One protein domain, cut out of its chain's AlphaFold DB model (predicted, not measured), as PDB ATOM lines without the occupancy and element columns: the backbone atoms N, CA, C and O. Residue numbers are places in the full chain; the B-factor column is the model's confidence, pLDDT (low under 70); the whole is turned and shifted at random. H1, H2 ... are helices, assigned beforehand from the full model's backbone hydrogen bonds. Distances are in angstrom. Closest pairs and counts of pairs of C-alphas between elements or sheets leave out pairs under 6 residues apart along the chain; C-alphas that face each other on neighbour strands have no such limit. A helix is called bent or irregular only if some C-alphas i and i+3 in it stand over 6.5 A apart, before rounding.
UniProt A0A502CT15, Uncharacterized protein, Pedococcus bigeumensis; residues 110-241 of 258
ATOM      1  N   PRO A 110     153.438 123.552 190.015       91.94
ATOM      2  CA  PRO A 110     153.671 123.764 191.446       91.94
ATOM      3  C   PRO A 110     153.810 125.239 191.819       91.94
ATOM      4  O   PRO A 110     153.332 125.642 192.870       91.94
ATOM      5  N   LEU A 111     154.394 126.063 190.942       93.38
ATOM      6  CA  LEU A 111     154.481 127.506 191.165       93.38
ATOM      7  C   LEU A 111     153.101 128.180 191.091       93.38
ATOM      8  O   LEU A 111     152.805 129.082 191.872       93.38
ATOM      9  N   GLY A 112     152.239 127.719 190.178       94.62
ATOM     10  CA  GLY A 112     150.850 128.169 190.101       94.62
ATOM     11  C   GLY A 112     150.097 127.818 191.380       94.62
ATOM     12  O   GLY A 112     149.471 128.687 191.976       94.62
ATOM     13  N   ALA A 113     150.217 126.567 191.836       95.50
ATOM     14  CA  ALA A 113     149.610 126.101 193.082       95.50
ATOM     15  C   ALA A 113     150.117 126.884 194.302       95.50
ATOM     16  O   ALA A 113     149.314 127.334 195.113       95.50
ATOM     17  N   ALA A 114     151.428 127.126 194.388       96.31
ATOM     18  CA  ALA A 114     152.034 127.951 195.428       96.31
ATOM     19  C   ALA A 114     151.483 129.381 195.436       96.31
ATOM     20  O   ALA A 114     151.149 129.911 196.489       96.31
ATOM     21  N   THR A 115     151.329 129.986 194.257       96.94
ATOM     22  CA  THR A 115     150.741 131.326 194.131       96.94
ATOM     23  C   THR A 115     149.309 131.343 194.663       96.94
ATOM     24  O   THR A 115     148.959 132.231 195.429       96.94
ATOM     25  N   VAL A 116     148.487 130.349 194.309       97.00
ATOM     26  CA  VAL A 116     147.105 130.263 194.806       97.00
ATOM     27  C   VAL A 116     147.066 130.040 196.315       97.00
ATOM     28  O   VAL A 116     146.289 130.698 196.991       97.00
ATOM     29  N   LEU A 117     147.917 129.170 196.863       96.94
ATOM     30  CA  LEU A 117     147.995 128.954 198.311       96.94
ATOM     31  C   LEU A 117     148.420 130.217 199.067       96.94
ATOM     32  O   LEU A 117     147.880 130.480 200.134       96.94
ATOM     33  N   ALA A 118     149.327 131.018 198.505       97.12
ATOM     34  CA  ALA A 118     149.693 132.318 199.063       97.12
ATOM     35  C   ALA A 118     148.521 133.312 199.043       97.12
ATOM     36  O   ALA A 118     148.298 134.001 200.035       97.12
ATOM     37  N   VAL A 119     147.740 133.348 197.957       97.06
ATOM     38  CA  VAL A 119     146.506 134.149 197.880       97.06
ATOM     39  C   VAL A 119     145.496 133.685 198.928       97.06
ATOM     40  O   VAL A 119     144.988 134.501 199.686       97.06
ATOM     41  N   VAL A 120     145.237 132.377 199.009       96.62
ATOM     42  CA  VAL A 120     144.320 131.797 199.997       96.62
ATOM     43  C   VAL A 120     144.781 132.143 201.409       96.62
ATOM     44  O   VAL A 120     143.975 132.624 202.195       96.62
ATOM     45  N   ALA A 121     146.067 131.977 201.725       95.88
ATOM     46  CA  ALA A 121     146.620 132.315 203.033       95.88
ATOM     47  C   ALA A 121     146.483 133.807 203.380       95.88
ATOM     48  O   ALA A 121     146.305 134.124 204.550       95.88
ATOM     49  N   GLY A 122     146.570 134.707 202.394       94.75
ATOM     50  CA  GLY A 122     146.427 136.150 202.617       94.75
ATOM     51  C   GLY A 122     144.976 136.625 202.723       94.75
ATOM     52  O   GLY A 122     144.702 137.590 203.425       94.75
ATOM     53  N   LEU A 123     144.042 135.944 202.053       95.50
ATOM     54  CA  LEU A 123     142.619 136.306 202.044       95.50
ATOM     55  C   LEU A 123     141.786 135.602 203.126       95.50
ATOM     56  O   LEU A 123     140.696 136.067 203.452       95.50
ATOM     57  N   SER A 124     142.273 134.477 203.658       93.12
ATOM     58  CA  SER A 124     141.581 133.709 204.701       93.12
ATOM     59  C   SER A 124     141.381 134.543 205.977       93.12
ATOM     60  O   SER A 124     142.170 135.452 206.266       93.12
ATOM     61  N   PRO A 125     140.357 134.241 206.792       87.00
ATOM     62  CA  PRO A 125     140.147 134.937 208.051       87.00
ATOM     63  C   PRO A 125     141.309 134.678 209.019       87.00
ATOM     64  O   PRO A 125     141.959 133.634 208.973       87.00
ATOM     65  N   ALA A 126     141.573 135.628 209.918       83.38
ATOM     66  CA  ALA A 126     142.720 135.552 210.835       83.38
ATOM     67  C   ALA A 126     142.642 134.347 211.794       83.38
ATOM     68  O   ALA A 126     143.660 133.818 212.232       83.38
ATOM     69  N   THR A 127     141.423 133.898 212.075       84.81
ATOM     70  CA  THR A 127     141.061 132.715 212.864       84.81
ATOM     71  C   THR A 127     141.388 131.387 212.176       84.81
ATOM     72  O   THR A 127     141.421 130.351 212.841       84.81
ATOM     73  N   TRP A 128     141.636 131.382 210.863       85.31
ATOM     74  CA  TRP A 128     142.101 130.204 210.134       85.31
ATOM     75  C   TRP A 128     143.632 130.074 210.253       85.31
ATOM     76  O   TRP A 128     144.328 131.091 210.180       85.31
ATOM     77  N   PRO A 129     144.204 128.857 210.404       87.50
ATOM     78  CA  PRO A 129     145.650 128.621 210.445       87.50
ATOM     79  C   PRO A 129     146.335 128.904 209.094       87.50
ATOM     80  O   PRO A 129     146.826 127.999 208.418       87.50
ATOM     81  N   HIS A 130     146.421 130.180 208.718       85.88
ATOM     82  CA  HIS A 130     147.007 130.702 207.479       85.88
ATOM     83  C   HIS A 130     148.501 130.378 207.316       85.88
ATOM     84  O   HIS A 130     149.024 130.354 206.200       85.88
ATOM     85  N   GLY A 131     149.191 130.048 208.407       90.00
ATOM     86  CA  GLY A 131     150.590 129.642 208.367       90.00
ATOM     87  C   GLY A 131     150.850 128.318 207.641       90.00
ATOM     88  O   GLY A 131     151.852 128.201 206.939       90.00
ATOM     89  N   LEU A 132     149.935 127.344 207.726       92.19
ATOM     90  CA  LEU A 132     150.071 126.065 207.019       92.19
ATOM     91  C   LEU A 132     150.017 126.218 205.482       92.19
ATOM     92  O   LEU A 132     150.954 125.762 204.817       92.19
ATOM     93  N   PRO A 133     148.985 126.849 204.875       93.12
ATOM     94  CA  PRO A 133     148.950 127.058 203.430       93.12
ATOM     95  C   PRO A 133     150.110 127.933 202.945       93.12
ATOM     96  O   PRO A 133     150.661 127.647 201.882       93.12
ATOM     97  N   LEU A 134     150.551 128.925 203.728       94.69
ATOM     98  CA  LEU A 134     151.741 129.709 203.395       94.69
ATOM     99  C   LEU A 134     153.020 128.862 203.421       94.69
ATOM    100  O   LEU A 134     153.828 128.942 202.497       94.69
ATOM    101  N   ALA A 135     153.207 128.019 204.438       95.44
ATOM    102  CA  ALA A 135     154.376 127.151 204.522       95.44
ATOM    103  C   ALA A 135     154.446 126.181 203.331       95.44
ATOM    104  O   ALA A 135     155.503 126.018 202.718       95.44
ATOM    105  N   LEU A 136     153.304 125.603 202.947       95.12
ATOM    106  CA  LEU A 136     153.187 124.780 201.743       95.12
ATOM    107  C   LEU A 136     153.489 125.586 200.472       95.12
ATOM    108  O   LEU A 136     154.231 125.107 199.611       95.12
ATOM    109  N   ALA A 137     152.964 126.812 200.365       95.88
ATOM    110  CA  ALA A 137     153.225 127.707 199.240       95.88
ATOM    111  C   ALA A 137     154.724 127.985 199.065       95.88
ATOM    112  O   ALA A 137     155.248 127.865 197.959       95.88
ATOM    113  N   LEU A 138     155.428 128.303 200.150       95.62
ATOM    114  CA  LEU A 138     156.861 128.611 200.126       95.62
ATOM    115  C   LEU A 138     157.733 127.370 199.865       95.62
ATOM    116  O   LEU A 138     158.804 127.491 199.269       95.62
ATOM    117  N   ALA A 139     157.276 126.179 200.259       95.12
ATOM    118  CA  ALA A 139     158.000 124.925 200.047       95.12
ATOM    119  C   ALA A 139     157.840 124.357 198.622       95.12
ATOM    120  O   ALA A 139     158.768 123.757 198.074       95.12
ATOM    121  N   LEU A 140     156.683 124.563 197.987       92.94
ATOM    122  CA  LEU A 140     156.337 124.019 196.665       92.94
ATOM    123  C   LEU A 140     157.352 124.298 195.537       92.94
ATOM    124  O   LEU A 140     157.603 123.380 194.749       92.94
ATOM    125  N   PRO A 141     157.977 125.489 195.422       92.31
ATOM    126  CA  PRO A 141     159.031 125.739 194.437       92.31
ATOM    127  C   PRO A 141     160.187 124.732 194.499       92.31
ATOM    128  O   PRO A 141     160.747 124.369 193.462       92.31
ATOM    129  N   PHE A 142     160.508 124.214 195.687       89.19
ATOM    130  CA  PHE A 142     161.593 123.252 195.876       89.19
ATOM    131  C   PHE A 142     161.255 121.846 195.367       89.19
ATOM    132  O   PHE A 142     162.164 121.081 195.047       89.19
ATOM    133  N   ALA A 143     159.973 121.522 195.166       86.12
ATOM    134  CA  ALA A 143     159.560 120.250 194.564       86.12
ATOM    135  C   ALA A 143     160.017 120.099 193.097       86.12
ATOM    136  O   ALA A 143     160.109 118.985 192.573       86.12
ATOM    137  N   VAL A 144     160.308 121.214 192.418       83.12
ATOM    138  CA  VAL A 144     160.798 121.250 191.028       83.12
ATOM    139  C   VAL A 144     162.195 121.847 190.887       83.12
ATOM    140  O   VAL A 144     162.721 121.898 189.774       83.12
ATOM    141  N   ALA A 145     162.821 122.251 191.992       80.56
ATOM    142  CA  ALA A 145     164.158 122.821 191.970       80.56
ATOM    143  C   ALA A 145     165.207 121.800 191.488       80.56
ATOM    144  O   ALA A 145     165.130 120.593 191.743       80.56
ATOM    145  N   THR A 146     166.211 122.306 190.775       77.75
ATOM    146  CA  THR A 146     167.434 121.577 190.425       77.75
ATOM    147  C   THR A 146     168.633 122.313 191.015       77.75
ATOM    148  O   THR A 146     168.579 123.528 191.197       77.75
ATOM    149  N   TRP A 147     169.731 121.601 191.290       73.31
ATOM    150  CA  TRP A 147     170.953 122.179 191.878       73.31
ATOM    151  C   TRP A 147     171.503 123.388 191.103       73.31
ATOM    152  O   TRP A 147     172.056 124.305 191.692       73.31
ATOM    153  N   GLN A 148     171.285 123.436 189.788       78.25
ATOM    154  CA  GLN A 148     171.711 124.536 188.913       78.25
ATOM    155  C   GLN A 148     170.757 125.750 188.936       78.25
ATOM    156  O   GLN A 148     171.001 126.743 188.261       78.25
ATOM    157  N   ARG A 149     169.637 125.677 189.671       80.50
ATOM    158  CA  ARG A 149     168.528 126.650 189.651       80.50
ATOM    159  C   ARG A 149     168.171 127.170 191.048       80.50
ATOM    160  O   ARG A 149     167.003 127.424 191.341       80.50
ATOM    161  N   VAL A 150     169.168 127.370 191.910       83.31
ATOM    162  CA  VAL A 150     168.953 127.932 193.257       83.31
ATOM    163  C   VAL A 150     168.437 129.373 193.177       83.31
ATOM    164  O   VAL A 150     167.370 129.664 193.711       83.31
ATOM    165  N   ALA A 151     169.121 130.250 192.435       86.75
ATOM    166  CA  ALA A 151     168.728 131.653 192.271       86.75
ATOM    167  C   ALA A 151     167.273 131.853 191.776       86.75
ATOM    168  O   ALA A 151     166.517 132.563 192.441       86.75
ATOM    169  N   PRO A 152     166.805 131.205 190.685       89.12
ATOM    170  CA  PRO A 152     165.410 131.347 190.251       89.12
ATOM    171  C   PRO A 152     164.400 130.733 191.234       89.12
ATOM    172  O   PRO A 152     163.252 131.179 191.287       89.12
ATOM    173  N   THR A 153     164.804 129.743 192.038       90.44
ATOM    174  CA  THR A 153     163.946 129.197 193.102       90.44
ATOM    175  C   THR A 153     163.769 130.214 194.226       90.44
ATOM    176  O   THR A 153     162.637 130.474 194.627       90.44
ATOM    177  N   LEU A 154     164.849 130.866 194.665       90.88
ATOM    178  CA  LEU A 154     164.782 131.938 195.663       90.88
ATOM    179  C   LEU A 154     163.936 133.122 195.176       90.88
ATOM    180  O   LEU A 154     163.087 133.605 195.920       90.88
ATOM    181  N   LEU A 155     164.090 133.530 193.912       94.12
ATOM    182  CA  LEU A 155     163.244 134.566 193.311       94.12
ATOM    183  C   LEU A 155     161.759 134.159 193.314       94.12
ATOM    184  O   LEU A 155     160.882 134.976 193.587       94.12
ATOM    185  N   SER A 156     161.469 132.885 193.035       93.50
ATOM    186  CA  SER A 156     160.103 132.353 193.063       93.50
ATOM    187  C   SER A 156     159.508 132.388 194.470       93.50
ATOM    188  O   SER A 156     158.364 132.805 194.633       93.50
ATOM    189  N   VAL A 157     160.286 132.003 195.484       94.81
ATOM    190  CA  VAL A 157     159.889 132.079 196.898       94.81
ATOM    191  C   VAL A 157     159.637 133.530 197.307       94.81
ATOM    192  O   VAL A 157     158.588 133.820 197.875       94.81
ATOM    193  N   ALA A 158     160.537 134.452 196.950       95.69
ATOM    194  CA  ALA A 158     160.361 135.879 197.214       95.69
ATOM    195  C   ALA A 158     159.080 136.422 196.560       95.69
ATOM    196  O   ALA A 158     158.310 137.136 197.197       95.69
ATOM    197  N   ARG A 159     158.793 136.022 195.315       96.69
ATOM    198  CA  ARG A 159     157.548 136.377 194.621       96.69
ATOM    199  C   ARG A 159     156.307 135.820 195.323       96.69
ATOM    200  O   ARG A 159     155.299 136.520 195.394       96.69
ATOM    201  N   ILE A 160     156.346 134.578 195.805       96.75
ATOM    202  CA  ILE A 160     155.235 133.961 196.549       96.75
ATOM    203  C   ILE A 160     154.999 134.714 197.858       96.75
ATOM    204  O   ILE A 160     153.858 135.050 198.161       96.75
ATOM    205  N   LEU A 161     156.072 135.032 198.586       96.56
ATOM    206  CA  LEU A 161     156.001 135.800 199.823       96.56
ATOM    207  C   LEU A 161     155.422 137.198 199.579       96.56
ATOM    208  O   LEU A 161     154.520 137.617 200.295       96.56
ATOM    209  N   LEU A 162     155.878 137.884 198.526       97.06
ATOM    210  CA  LEU A 162     155.338 139.181 198.123       97.06
ATOM    211  C   LEU A 162     153.860 139.078 197.728       97.06
ATOM    212  O   LEU A 162     153.071 139.941 198.088       97.06
ATOM    213  N   THR A 163     153.471 138.016 197.016       97.38
ATOM    214  CA  THR A 163     152.067 137.780 196.646       97.38
ATOM    215  C   THR A 163     151.212 137.632 197.900       97.38
ATOM    216  O   THR A 163     150.217 138.334 198.029       97.38
ATOM    217  N   TRP A 164     151.616 136.773 198.837       97.25
ATOM    218  CA  TRP A 164     150.926 136.632 200.118       97.25
ATOM    219  C   TRP A 164     150.805 137.980 200.834       97.25
ATOM    220  O   TRP A 164     149.699 138.369 201.186       97.25
ATOM    221  N   LEU A 165     151.905 138.729 200.960       96.56
ATOM    222  CA  LEU A 165     151.920 140.015 201.656       96.56
ATOM    223  C   LEU A 165     150.962 141.033 201.023       96.56
ATOM    224  O   LEU A 165     150.206 141.686 201.734       96.56
ATOM    225  N   VAL A 166     150.946 141.135 199.690       96.88
ATOM    226  CA  VAL A 166     150.033 142.027 198.958       96.88
ATOM    227  C   VAL A 166     148.572 141.659 199.218       96.88
ATOM    228  O   VAL A 166     147.763 142.547 199.468       96.88
ATOM    229  N   PHE A 167     148.224 140.370 199.187       96.94
ATOM    230  CA  PHE A 167     146.848 139.937 199.442       96.94
ATOM    231  C   PHE A 167     146.446 140.088 200.915       96.94
ATOM    232  O   PHE A 167     145.313 140.481 201.175       96.94
ATOM    233  N   SER A 168     147.364 139.866 201.860       96.00
ATOM    234  CA  SER A 168     147.136 140.138 203.287       96.00
ATOM    235  C   SER A 168     146.909 141.628 203.552       96.00
ATOM    236  O   SER A 168     145.992 141.988 204.284       96.00
ATOM    237  N   LEU A 169     147.700 142.508 202.925       95.94
ATOM    238  CA  LEU A 169     147.521 143.960 203.027       95.94
ATOM    239  C   LEU A 169     146.206 144.418 202.402       95.94
ATOM    240  O   LEU A 169     145.540 145.272 202.973       95.94
ATOM    241  N   LEU A 170     145.820 143.841 201.261       95.44
ATOM    242  CA  LEU A 170     144.537 144.123 200.619       95.44
ATOM    243  C   LEU A 170     143.359 143.667 201.494       95.44
ATOM    244  O   LEU A 170     142.375 144.389 201.625       95.44
ATOM    245  N   ALA A 171     143.470 142.498 202.129       94.81
ATOM    246  CA  ALA A 171     142.478 142.023 203.087       94.81
ATOM    247  C   ALA A 171     142.372 142.956 204.305       94.81
ATOM    248  O   ALA A 171     141.267 143.328 204.694       94.81
ATOM    249  N   ALA A 172     143.505 143.377 204.873       94.12
ATOM    250  CA  ALA A 172     143.541 144.312 205.995       94.12
ATOM    251  C   ALA A 172     142.987 145.696 205.619       94.12
ATOM    252  O   ALA A 172     142.192 146.256 206.366       94.12
ATOM    253  N   SER A 173     143.343 146.223 204.442       95.12
ATOM    254  CA  SER A 173     142.838 147.516 203.979       95.12
ATOM    255  C   SER A 173     141.331 147.495 203.768       95.12
ATOM    256  O   SER A 173     140.660 148.444 204.150       95.12
ATOM    257  N   LEU A 174     140.802 146.414 203.180       93.38
ATOM    258  CA  LEU A 174     139.364 146.275 202.955       93.38
ATOM    259  C   LEU A 174     138.608 146.146 204.277       93.38
ATOM    260  O   LEU A 174     137.582 146.797 204.423       93.38
ATOM    261  N   ARG A 175     139.139 145.398 205.255       92.12
ATOM    262  CA  ARG A 175     138.584 145.359 206.621       92.12
ATOM    263  C   ARG A 175     138.474 146.750 207.221       92.12
ATOM    264  O   ARG A 175     137.380 147.177 207.558       92.12
ATOM    265  N   VAL A 176     139.583 147.493 207.237       92.44
ATOM    266  CA  VAL A 176     139.599 148.870 207.753       92.44
ATOM    267  C   VAL A 176     138.615 149.757 206.994       92.44
ATOM    268  O   VAL A 176     137.941 150.572 207.610       92.44
ATOM    269  N   GLY A 177     138.501 149.597 205.674       90.56
ATOM    270  CA  GLY A 177     137.530 150.334 204.870       90.56
ATOM    271  C   GLY A 177     136.082 150.060 205.273       90.56
ATOM    272  O   GLY A 177     135.298 151.001 205.395       90.56
ATOM    273  N   TRP A 178     135.734 148.792 205.491       89.94
ATOM    274  CA  TRP A 178     134.400 148.380 205.931       89.94
ATOM    275  C   TRP A 178     134.109 148.772 207.384       89.94
ATOM    276  O   TRP A 178     132.989 149.189 207.666       89.94
ATOM    277  N   ASP A 179     135.111 148.756 208.268       89.69
ATOM    278  CA  ASP A 179     134.977 149.146 209.680       89.69
ATOM    279  C   ASP A 179     134.546 150.616 209.869       89.69
ATOM    280  O   ASP A 179     134.010 150.976 210.918       89.69
ATOM    281  N   VAL A 180     134.750 151.487 208.868       88.00
ATOM    282  CA  VAL A 180     134.292 152.892 208.923       88.00
ATOM    283  C   VAL A 180     132.782 153.015 208.684       88.00
ATOM    284  O   VAL A 180     132.170 154.012 209.085       88.00
ATOM    285  N   LEU A 181     132.147 152.019 208.056       83.25
ATOM    286  CA  LEU A 181     130.698 152.016 207.880       83.25
ATOM    287  C   LEU A 181     130.029 151.786 209.240       83.25
ATOM    288  O   LEU A 181     130.117 150.718 209.832       83.25
ATOM    289  N   HIS A 182     129.321 152.798 209.740       69.75
ATOM    290  CA  HIS A 182     128.509 152.660 210.947       69.75
ATOM    291  C   HIS A 182     127.042 152.380 210.591       69.75
ATOM    292  O   HIS A 182     126.513 153.037 209.695       69.75
ATOM    293  N   PRO A 183     126.327 151.522 211.352       65.31
ATOM    294  CA  PRO A 183     124.898 151.259 211.138       65.31
ATOM    295  C   PRO A 183     124.013 152.518 211.183       65.31
ATOM    296  O   PRO A 183     122.896 152.518 210.678       65.31
ATOM    297  N   SER A 184     124.490 153.596 211.814       59.31
ATOM    298  CA  SER A 184     123.797 154.884 211.911       59.31
ATOM    299  C   SER A 184     124.130 155.862 210.779       59.31
ATOM    300  O   SER A 184     123.538 156.942 210.728       59.31
ATOM    301  N   MET A 185     125.086 155.547 209.896       60.28
ATOM    302  CA  MET A 185     125.407 156.410 208.760       60.28
ATOM    303  C   MET A 185     124.350 156.236 207.672       60.28
ATOM    304  O   MET A 185     124.439 155.353 206.830       60.28
ATOM    305  N   GLN A 186     123.376 157.144 207.641       55.41
ATOM    306  CA  GLN A 186     122.558 157.382 206.452       55.41
ATOM    307  C   GLN A 186     123.376 158.175 205.427       55.41
ATOM    308  O   GLN A 186     123.064 159.326 205.105       55.41
ATOM    309  N   ALA A 187     124.467 157.596 204.925       53.47
ATOM    310  CA  ALA A 187     125.109 158.135 203.739       53.47
ATOM    311  C   ALA A 187     124.110 157.926 202.595       53.47
ATOM    312  O   ALA A 187     124.014 156.842 202.043       53.47
ATOM    313  N   GLY A 188     123.309 158.952 202.284       57.97
ATOM    314  CA  GLY A 188     122.098 158.869 201.451       57.97
ATOM    315  C   GLY A 188     122.245 158.295 200.029       57.97
ATOM    316  O   GLY A 188     121.284 158.336 199.267       57.97
ATOM    317  N   SER A 189     123.415 157.765 199.639       73.56
ATOM    318  CA  SER A 189     123.590 156.910 198.462       73.56
ATOM    319  C   SER A 189     124.655 155.816 198.683       73.56
ATOM    320  O   SER A 189     125.766 156.112 199.125       73.56
ATOM    321  N   LYS A 190     124.382 154.582 198.216       78.19
ATOM    322  CA  LYS A 190     125.330 153.436 198.191       78.19
ATOM    323  C   LYS A 190     126.691 153.783 197.563       78.19
ATOM    324  O   LYS A 190     127.728 153.224 197.902       78.19
ATOM    325  N   ARG A 191     126.714 154.734 196.621       82.31
ATOM    326  CA  ARG A 191     127.946 155.207 195.972       82.31
ATOM    327  C   ARG A 191     128.841 156.004 196.924       82.31
ATOM    328  O   ARG A 191     130.061 155.924 196.801       82.31
ATOM    329  N   ALA A 192     128.251 156.783 197.829       84.12
ATOM    330  CA  ALA A 192     128.997 157.533 198.832       84.12
ATOM    331  C   ALA A 192     129.618 156.591 199.873       84.12
ATOM    332  O   ALA A 192     130.785 156.764 200.210       84.12
ATOM    333  N   GLU A 193     128.886 155.555 200.289       84.75
ATOM    334  CA  GLU A 193     129.389 154.503 201.186       84.75
ATOM    335  C   GLU A 193     130.587 153.770 200.578       84.75
ATOM    336  O   GLU A 193     131.648 153.703 201.189       84.75
ATOM    337  N   LEU A 194     130.470 153.307 199.328       85.94
ATOM    338  CA  LEU A 194     131.577 152.648 198.627       85.94
ATOM    339  C   LEU A 194     132.805 153.550 198.477       85.94
ATOM    340  O   LEU A 194     133.937 153.073 198.537       85.94
ATOM    341  N   ARG A 195     132.593 154.852 198.266       89.75
ATOM    342  CA  ARG A 195     133.692 155.815 198.184       89.75
ATOM    343  C   ARG A 195     134.383 155.979 199.533       89.75
ATOM    344  O   ARG A 195     135.603 155.962 199.569       89.75
ATOM    345  N   LEU A 196     133.617 156.075 200.614       90.38
ATOM    346  CA  LEU A 196     134.147 156.169 201.971       90.38
ATOM    347  C   LEU A 196     134.961 154.921 202.344       90.38
ATOM    348  O   LEU A 196     136.074 155.052 202.847       90.38
ATOM    349  N   VAL A 197     134.469 153.728 201.999       90.56
ATOM    350  CA  VAL A 197     135.212 152.467 202.149       90.56
ATOM    351  C   VAL A 197     136.520 152.490 201.357       90.56
ATOM    352  O   VAL A 197     137.567 152.095 201.872       90.56
ATOM    353  N   ALA A 198     136.479 152.943 200.100       92.62
ATOM    354  CA  ALA A 198     137.658 153.006 199.240       92.62
ATOM    355  C   ALA A 198     138.696 154.017 199.748       92.62
ATOM    356  O   ALA A 198     139.883 153.694 199.782       92.62
ATOM    357  N   ASP A 199     138.251 155.201 200.174       94.50
ATOM    358  CA  ASP A 199     139.104 156.257 200.719       94.50
ATOM    359  C   ASP A 199     139.778 155.775 202.019       94.50
ATOM    360  O   ASP A 199     141.000 155.846 202.136       94.50
ATOM    361  N   ALA A 200     139.026 155.157 202.939       94.00
ATOM    362  CA  ALA A 200     139.573 154.584 204.173       94.00
ATOM    363  C   ALA A 200     140.540 153.410 203.918       94.00
ATOM    364  O   ALA A 200     141.613 153.336 204.525       94.00
ATOM    365  N   SER A 201     140.208 152.519 202.976       94.00
ATOM    366  CA  SER A 201     141.101 151.427 202.556       94.00
ATOM    367  C   SER A 201     142.420 151.973 202.001       94.00
ATOM    368  O   SER A 201     143.504 151.463 202.300       94.00
ATOM    369  N   TRP A 202     142.341 153.025 201.183       96.38
ATOM    370  CA  TRP A 202     143.507 153.673 200.598       96.38
ATOM    371  C   TRP A 202     144.352 154.399 201.645       96.38
ATOM    372  O   TRP A 202     145.580 154.278 201.630       96.38
ATOM    373  N   ASP A 203     143.721 155.096 202.586       96.62
ATOM    374  CA  ASP A 203     144.416 155.781 203.674       96.62
ATOM    375  C   ASP A 203     145.185 154.799 204.565       96.62
ATOM    376  O   ASP A 203     146.343 155.066 204.912       96.62
ATOM    377  N   PHE A 204     144.619 153.621 204.850       95.56
ATOM    378  CA  PHE A 204     145.346 152.539 205.519       95.56
ATOM    379  C   PHE A 204     146.588 152.115 204.725       95.56
ATOM    380  O   PHE A 204     147.697 152.081 205.269       95.56
ATOM    381  N   LEU A 205     146.438 151.843 203.423       95.44
ATOM    382  CA  LEU A 205     147.565 151.452 202.568       95.44
ATOM    383  C   LEU A 205     148.625 152.546 202.462       95.44
ATOM    384  O   LEU A 205     149.802 152.240 202.315       95.44
ATOM    385  N   ARG A 206     148.245 153.817 202.548       96.44
ATOM    386  CA  ARG A 206     149.190 154.932 202.494       96.44
ATOM    387  C   ARG A 206     149.981 155.089 203.791       96.44
ATOM    388  O   ARG A 206     151.158 155.441 203.740       96.44
ATOM    389  N   THR A 207     149.346 154.856 204.936       95.69
ATOM    390  CA  THR A 207     149.890 155.245 206.248       95.69
ATOM    391  C   THR A 207     150.411 154.076 207.081       95.69
ATOM    392  O   THR A 207     151.382 154.251 207.813       95.69
ATOM    393  N   GLN A 208     149.821 152.885 206.958       95.00
ATOM    394  CA  GLN A 208     150.078 151.759 207.868       95.00
ATOM    395  C   GLN A 208     150.663 150.514 207.193       95.00
ATOM    396  O   GLN A 208     151.048 149.573 207.891       95.00
ATOM    397  N   TRP A 209     150.784 150.496 205.860       95.25
ATOM    398  CA  TRP A 209     151.214 149.302 205.121       95.25
ATOM    399  C   TRP A 209     152.542 148.716 205.618       95.25
ATOM    400  O   TRP A 209     152.674 147.496 205.714       95.25
ATOM    401  N   TRP A 210     153.518 149.567 205.953       96.12
ATOM    402  CA  TRP A 210     154.841 149.131 206.403       96.12
ATOM    403  C   TRP A 210     154.771 148.460 207.775       96.12
ATOM    404  O   TRP A 210     155.187 147.311 207.921       96.12
ATOM    405  N   THR A 211     154.183 149.146 208.758       95.50
ATOM    406  CA  THR A 211     154.027 148.641 210.128       95.50
ATOM    407  C   THR A 211     153.247 147.330 210.148       95.50
ATOM    408  O   THR A 211     153.675 146.367 210.782       95.50
ATOM    409  N   HIS A 212     152.153 147.254 209.385       94.19
ATOM    410  CA  HIS A 212     151.342 146.042 209.308       94.19
ATOM    411  C   HIS A 212     152.093 144.884 208.631       94.19
ATOM    412  O   HIS A 212     152.017 143.740 209.076       94.19
ATOM    413  N   SER A 213     152.882 145.168 207.589       95.00
ATOM    414  CA  SER A 213     153.729 144.157 206.943       95.00
ATOM    415  C   SER A 213     154.773 143.586 207.900       95.00
ATOM    416  O   SER A 213     155.002 142.375 207.926       95.00
ATOM    417  N   GLU A 214     155.411 144.446 208.694       96.38
ATOM    418  CA  GLU A 214     156.398 144.032 209.688       96.38
ATOM    419  C   GLU A 214     155.767 143.138 210.763       96.38
ATOM    420  O   GLU A 214     156.330 142.095 211.112       96.38
ATOM    421  N   GLU A 215     154.584 143.504 211.253       94.50
ATOM    422  CA  GLU A 215     153.833 142.713 212.227       94.50
ATOM    423  C   GLU A 215     153.438 141.337 211.672       94.50
ATOM    424  O   GLU A 215     153.693 140.320 212.324       94.50
ATOM    425  N   LEU A 216     152.920 141.282 210.440       93.00
ATOM    426  CA  LEU A 216     152.583 140.027 209.757       93.00
ATOM    427  C   LEU A 216     153.802 139.108 209.593       93.00
ATOM    428  O   LEU A 216     153.714 137.896 209.808       93.00
ATOM    429  N   LEU A 217     154.961 139.659 209.229       93.56
ATOM    430  CA  LEU A 217     156.191 138.875 209.095       93.56
ATOM    431  C   LEU A 217     156.686 138.354 210.452       93.56
ATOM    432  O   LEU A 217     157.145 137.209 210.537       93.56
ATOM    433  N   LYS A 218     156.574 139.161 211.514       94.19
ATOM    434  CA  LYS A 218     156.948 138.758 212.878       94.19
ATOM    435  C   LYS A 218     156.041 137.651 213.408       94.19
ATOM    436  O   LYS A 218     156.559 136.646 213.897       94.19
ATOM    437  N   SER A 219     154.724 137.797 213.269       91.00
ATOM    438  CA  SER A 219     153.746 136.804 213.737       91.00
ATOM    439  C   SER A 219     153.853 135.477 212.976       91.00
ATOM    440  O   SER A 219     153.653 134.405 213.547       91.00
ATOM    441  N   THR A 220     154.281 135.523 211.712       91.94
ATOM    442  CA  THR A 220     154.380 134.343 210.837       91.94
ATOM    443  C   THR A 220     155.746 133.643 210.892       91.94
ATOM    444  O   THR A 220     155.923 132.568 210.315       91.94
ATOM    445  N   LYS A 221     156.722 134.185 211.635       92.62
ATOM    446  CA  LYS A 221     158.114 133.692 211.663       92.62
ATOM    447  C   LYS A 221     158.243 132.187 211.933       92.62
ATOM    448  O   LYS A 221     159.084 131.527 211.322       92.62
ATOM    449  N   GLY A 222     157.416 131.630 212.820       91.44
ATOM    450  CA  GLY A 222     157.422 130.195 213.131       91.44
ATOM    451  C   GLY A 222     157.118 129.311 211.915       91.44
ATOM    452  O   GLY A 222     157.757 128.281 211.710       91.44
ATOM    453  N   TRP A 223     156.213 129.753 211.041       94.56
ATOM    454  CA  TRP A 223     155.818 129.010 209.846       94.56
ATOM    455  C   TRP A 223     156.875 129.022 208.745       94.56
ATOM    456  O   TRP A 223     156.923 128.087 207.947       94.56
ATOM    457  N   PHE A 224     157.781 130.004 208.729       92.69
ATOM    458  CA  PHE A 224     158.927 129.984 207.815       92.69
ATOM    459  C   PHE A 224     159.889 128.829 208.120       92.69
ATOM    460  O   PHE A 224     160.446 128.244 207.193       92.69
ATOM    461  N   TRP A 225     160.024 128.425 209.387       95.62
ATOM    462  CA  TRP A 225     160.788 127.225 209.749       95.62
ATOM    463  C   TRP A 225     160.105 125.944 209.281       95.62
ATOM    464  O   TRP A 225     160.768 125.055 208.748       95.62
ATOM    465  N   VAL A 226     158.779 125.867 209.411       94.62
ATOM    466  CA  VAL A 226     157.993 124.748 208.869       94.62
ATOM    467  C   VAL A 226     158.142 124.683 207.347       94.62
ATOM    468  O   VAL A 226     158.391 123.611 206.799       94.62
ATOM    469  N   ALA A 227     158.070 125.828 206.661       93.25
ATOM    470  CA  ALA A 227     158.289 125.925 205.221       93.25
ATOM    471  C   ALA A 227     159.681 125.424 204.817       93.25
ATOM    472  O   ALA A 227     159.808 124.664 203.859       93.25
ATOM    473  N   LEU A 228     160.717 125.812 205.568       92.19
ATOM    474  CA  LEU A 228     162.085 125.359 205.344       92.19
ATOM    475  C   LEU A 228     162.208 123.841 205.524       92.19
ATOM    476  O   LEU A 228     162.766 123.170 204.657       92.19
ATOM    477  N   ALA A 229     161.647 123.287 206.601       94.31
ATOM    478  CA  ALA A 229     161.642 121.845 206.836       94.31
ATOM    479  C   ALA A 229     160.938 121.090 205.694       94.31
ATOM    480  O   ALA A 229     161.483 120.126 205.155       94.31
ATOM    481  N   LEU A 230     159.770 121.571 205.255       93.31
ATOM    482  CA  LEU A 230     159.038 121.002 204.120       93.31
ATOM    483  C   LEU A 230     159.829 121.104 202.809       93.31
ATOM    484  O   LEU A 230     159.872 120.141 202.046       93.31
ATOM    485  N   ALA A 231     160.483 122.237 202.551       91.06
ATOM    486  CA  ALA A 231     161.322 122.431 201.372       91.06
ATOM    487  C   ALA A 231     162.482 121.423 201.329       91.06
ATOM    488  O   ALA A 231     162.726 120.811 200.286       91.06
ATOM    489  N   VAL A 232     163.150 121.203 202.468       90.75
ATOM    490  CA  VAL A 232     164.221 120.204 202.603       90.75
ATOM    491  C   VAL A 232     163.686 118.796 202.349       90.75
ATOM    492  O   VAL A 232     164.280 118.060 201.560       90.75
ATOM    493  N   LEU A 233     162.544 118.430 202.940       91.88
ATOM    494  CA  LEU A 233     161.917 117.121 202.729       91.88
ATOM    495  C   LEU A 233     161.542 116.889 201.258       91.88
ATOM    496  O   LEU A 233     161.812 115.816 200.715       91.88
ATOM    497  N   LEU A 234     160.971 117.895 200.587       89.06
ATOM    498  CA  LEU A 234     160.615 117.817 199.167       89.06
ATOM    499  C   LEU A 234     161.854 117.667 198.274       89.06
ATOM    500  O   LEU A 234     161.869 116.824 197.372       89.06
ATOM    501  N   ALA A 235     162.905 118.446 198.539       86.19
ATOM    502  CA  ALA A 235     164.158 118.370 197.795       86.19
ATOM    503  C   ALA A 235     164.863 117.014 197.998       86.19
ATOM    504  O   ALA A 235     165.280 116.381 197.022       86.19
ATOM    505  N   ALA A 236     164.940 116.531 199.242       86.88
ATOM    506  CA  ALA A 236     165.545 115.247 199.589       86.88
ATOM    507  C   ALA A 236     164.764 114.065 198.996       86.88
ATOM    508  O   ALA A 236     165.353 113.189 198.358       86.88
ATOM    509  N   GLY A 237     163.434 114.068 199.125       86.69
ATOM    510  CA  GLY A 237     162.570 113.037 198.548       86.69
ATOM    511  C   GLY A 237     162.709 112.955 197.027       86.69
ATOM    512  O   GLY A 237     162.827 111.865 196.463       86.69
ATOM    513  N   ARG A 238     162.794 114.104 196.346       84.44
ATOM    514  CA  ARG A 238     163.059 114.152 194.902       84.44
ATOM    515  C   ARG A 238     164.436 113.589 194.548       84.44
ATOM    516  O   ARG A 238     164.539 112.836 193.577       84.44
ATOM    517  N   ALA A 239     165.477 113.938 195.302       83.69
ATOM    518  CA  ALA A 239     166.820 113.406 195.082       83.69
ATOM    519  C   ALA A 239     166.841 111.875 195.228       83.69
ATOM    520  O   ALA A 239     167.362 111.186 194.349       83.69
ATOM    521  N   LEU A 240     166.185 111.341 196.264       85.94
ATOM    522  CA  LEU A 240     166.066 109.903 196.505       85.94
ATOM    523  C   LEU A 240     165.325 109.190 195.363       85.94
ATOM    524  O   LEU A 240     165.824 108.202 194.826       85.94
ATOM    525  N   LEU A 241     164.178 109.722 194.929       86.19
ATOM    526  CA  LEU A 241     163.427 109.181 193.789       86.19
ATOM    527  C   LEU A 241     164.241 109.220 192.487       86.19
ATOM    528  O   LEU A 241     164.154 108.298 191.675       86.19
TER     529      LEU A 241
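This is residues 110 to 241 of the 258 residues of an uncharacterized protein of Pedococcus bigeumensis (UniProt A0A502CT15). The domain is a long, loose rod of helices set along one long helix, H3. H1 and H2 pack side by side on one part of H3, H4 folds back over its last part after a loop at one end of the rod, and the bent H5 passes H3 with its first arm and then runs along H2 with its second. H1, H2 and H3 form an up and down bundle, each helix running against the one before it. The printed part has 132 residues with five named helices, H1 to H5 in chain order, no named strand, and the class all helix. The whole is loose, with a radius of gyration of the C-alphas of 18.5 A and spans of 66 by 25 by 23 A.

H3, residues 147 to 179, is the hub, touching four other helices; it is irregular, with C-alphas 148 and 151 8.4 A apart, and has a kink of 28 degrees near residue 154. With residues 156 to 171 alone it touches H1, residues 110 to 123, at a shallow tilt of 24 degrees, the same way; the closest C-alphas, of Gly 122 and Ser 168, are 4.1 A apart. H2, residues 131 to 143, is irregular, but only just: C-alphas 138 and 141 are 6.7 A apart. H2 touches residues 153 to 164 of H3 alone, closest at the C-alphas of Leu 138 and Val 157, 5.6 A apart, and the two form a hairpin. H1 and H2 are also a hairpin, at a shallow tilt of 14 degrees, opposite ways, closest at the C-alphas of Ala 114 and Ala 137, 4.0 A apart. H4, residues 190 to 207, touches residues 169 to 178 of H3 alone at a steep tilt of 49 degrees, opposite ways; the C-alphas of Gly 177 and Val 197 are closest, 4.2 A apart. H5, residues 209 to 241, was assigned as one helix by its hydrogen bonds but is bent, with C-alphas 219 and 222 7.6 A apart; its arms H5a, residues 209 to 219, and H5b, residues 222 to 241, stand at a steep tilt of 66 degrees. H5a touches residues 165 to 169 of H3 alone, closest at the C-alphas of Leu 169 and Trp 209, 6.8 A apart. H5b touches H2 at a shallow tilt of 30 degrees, the same way, closest at the C-alphas of Ala 135 and Ala 227, 4.2 A apart; it is apart from H1, H3 and H4. Every O i to N i+4 pair is within hydrogen-bond range in H1, H4, H5a and H5b, against 6 of 9 in H2 and 27 of 29 in H3.

H3 measures 48.4 A from first to last C-alpha, H5b 29.2 A and H4 25.9 A. H1 begins at C-alpha 110, (153.671, 123.764, 191.446), H3 ends at C-alpha 179, (134.977, 149.146, 209.680), and H5b ends at C-alpha 241, (163.427, 109.181, 193.789).

The two C-alphas farthest apart, of Gly 188 and Leu 240, are 66.0 A apart. The printed part has no cut, and no link is long. Helix packing is mostly aligned, but only just, with 4 of 6 pairs at a shallow tilt. The mean pLDDT of the printed part is 89.9; residues 182 to 188 are under 70.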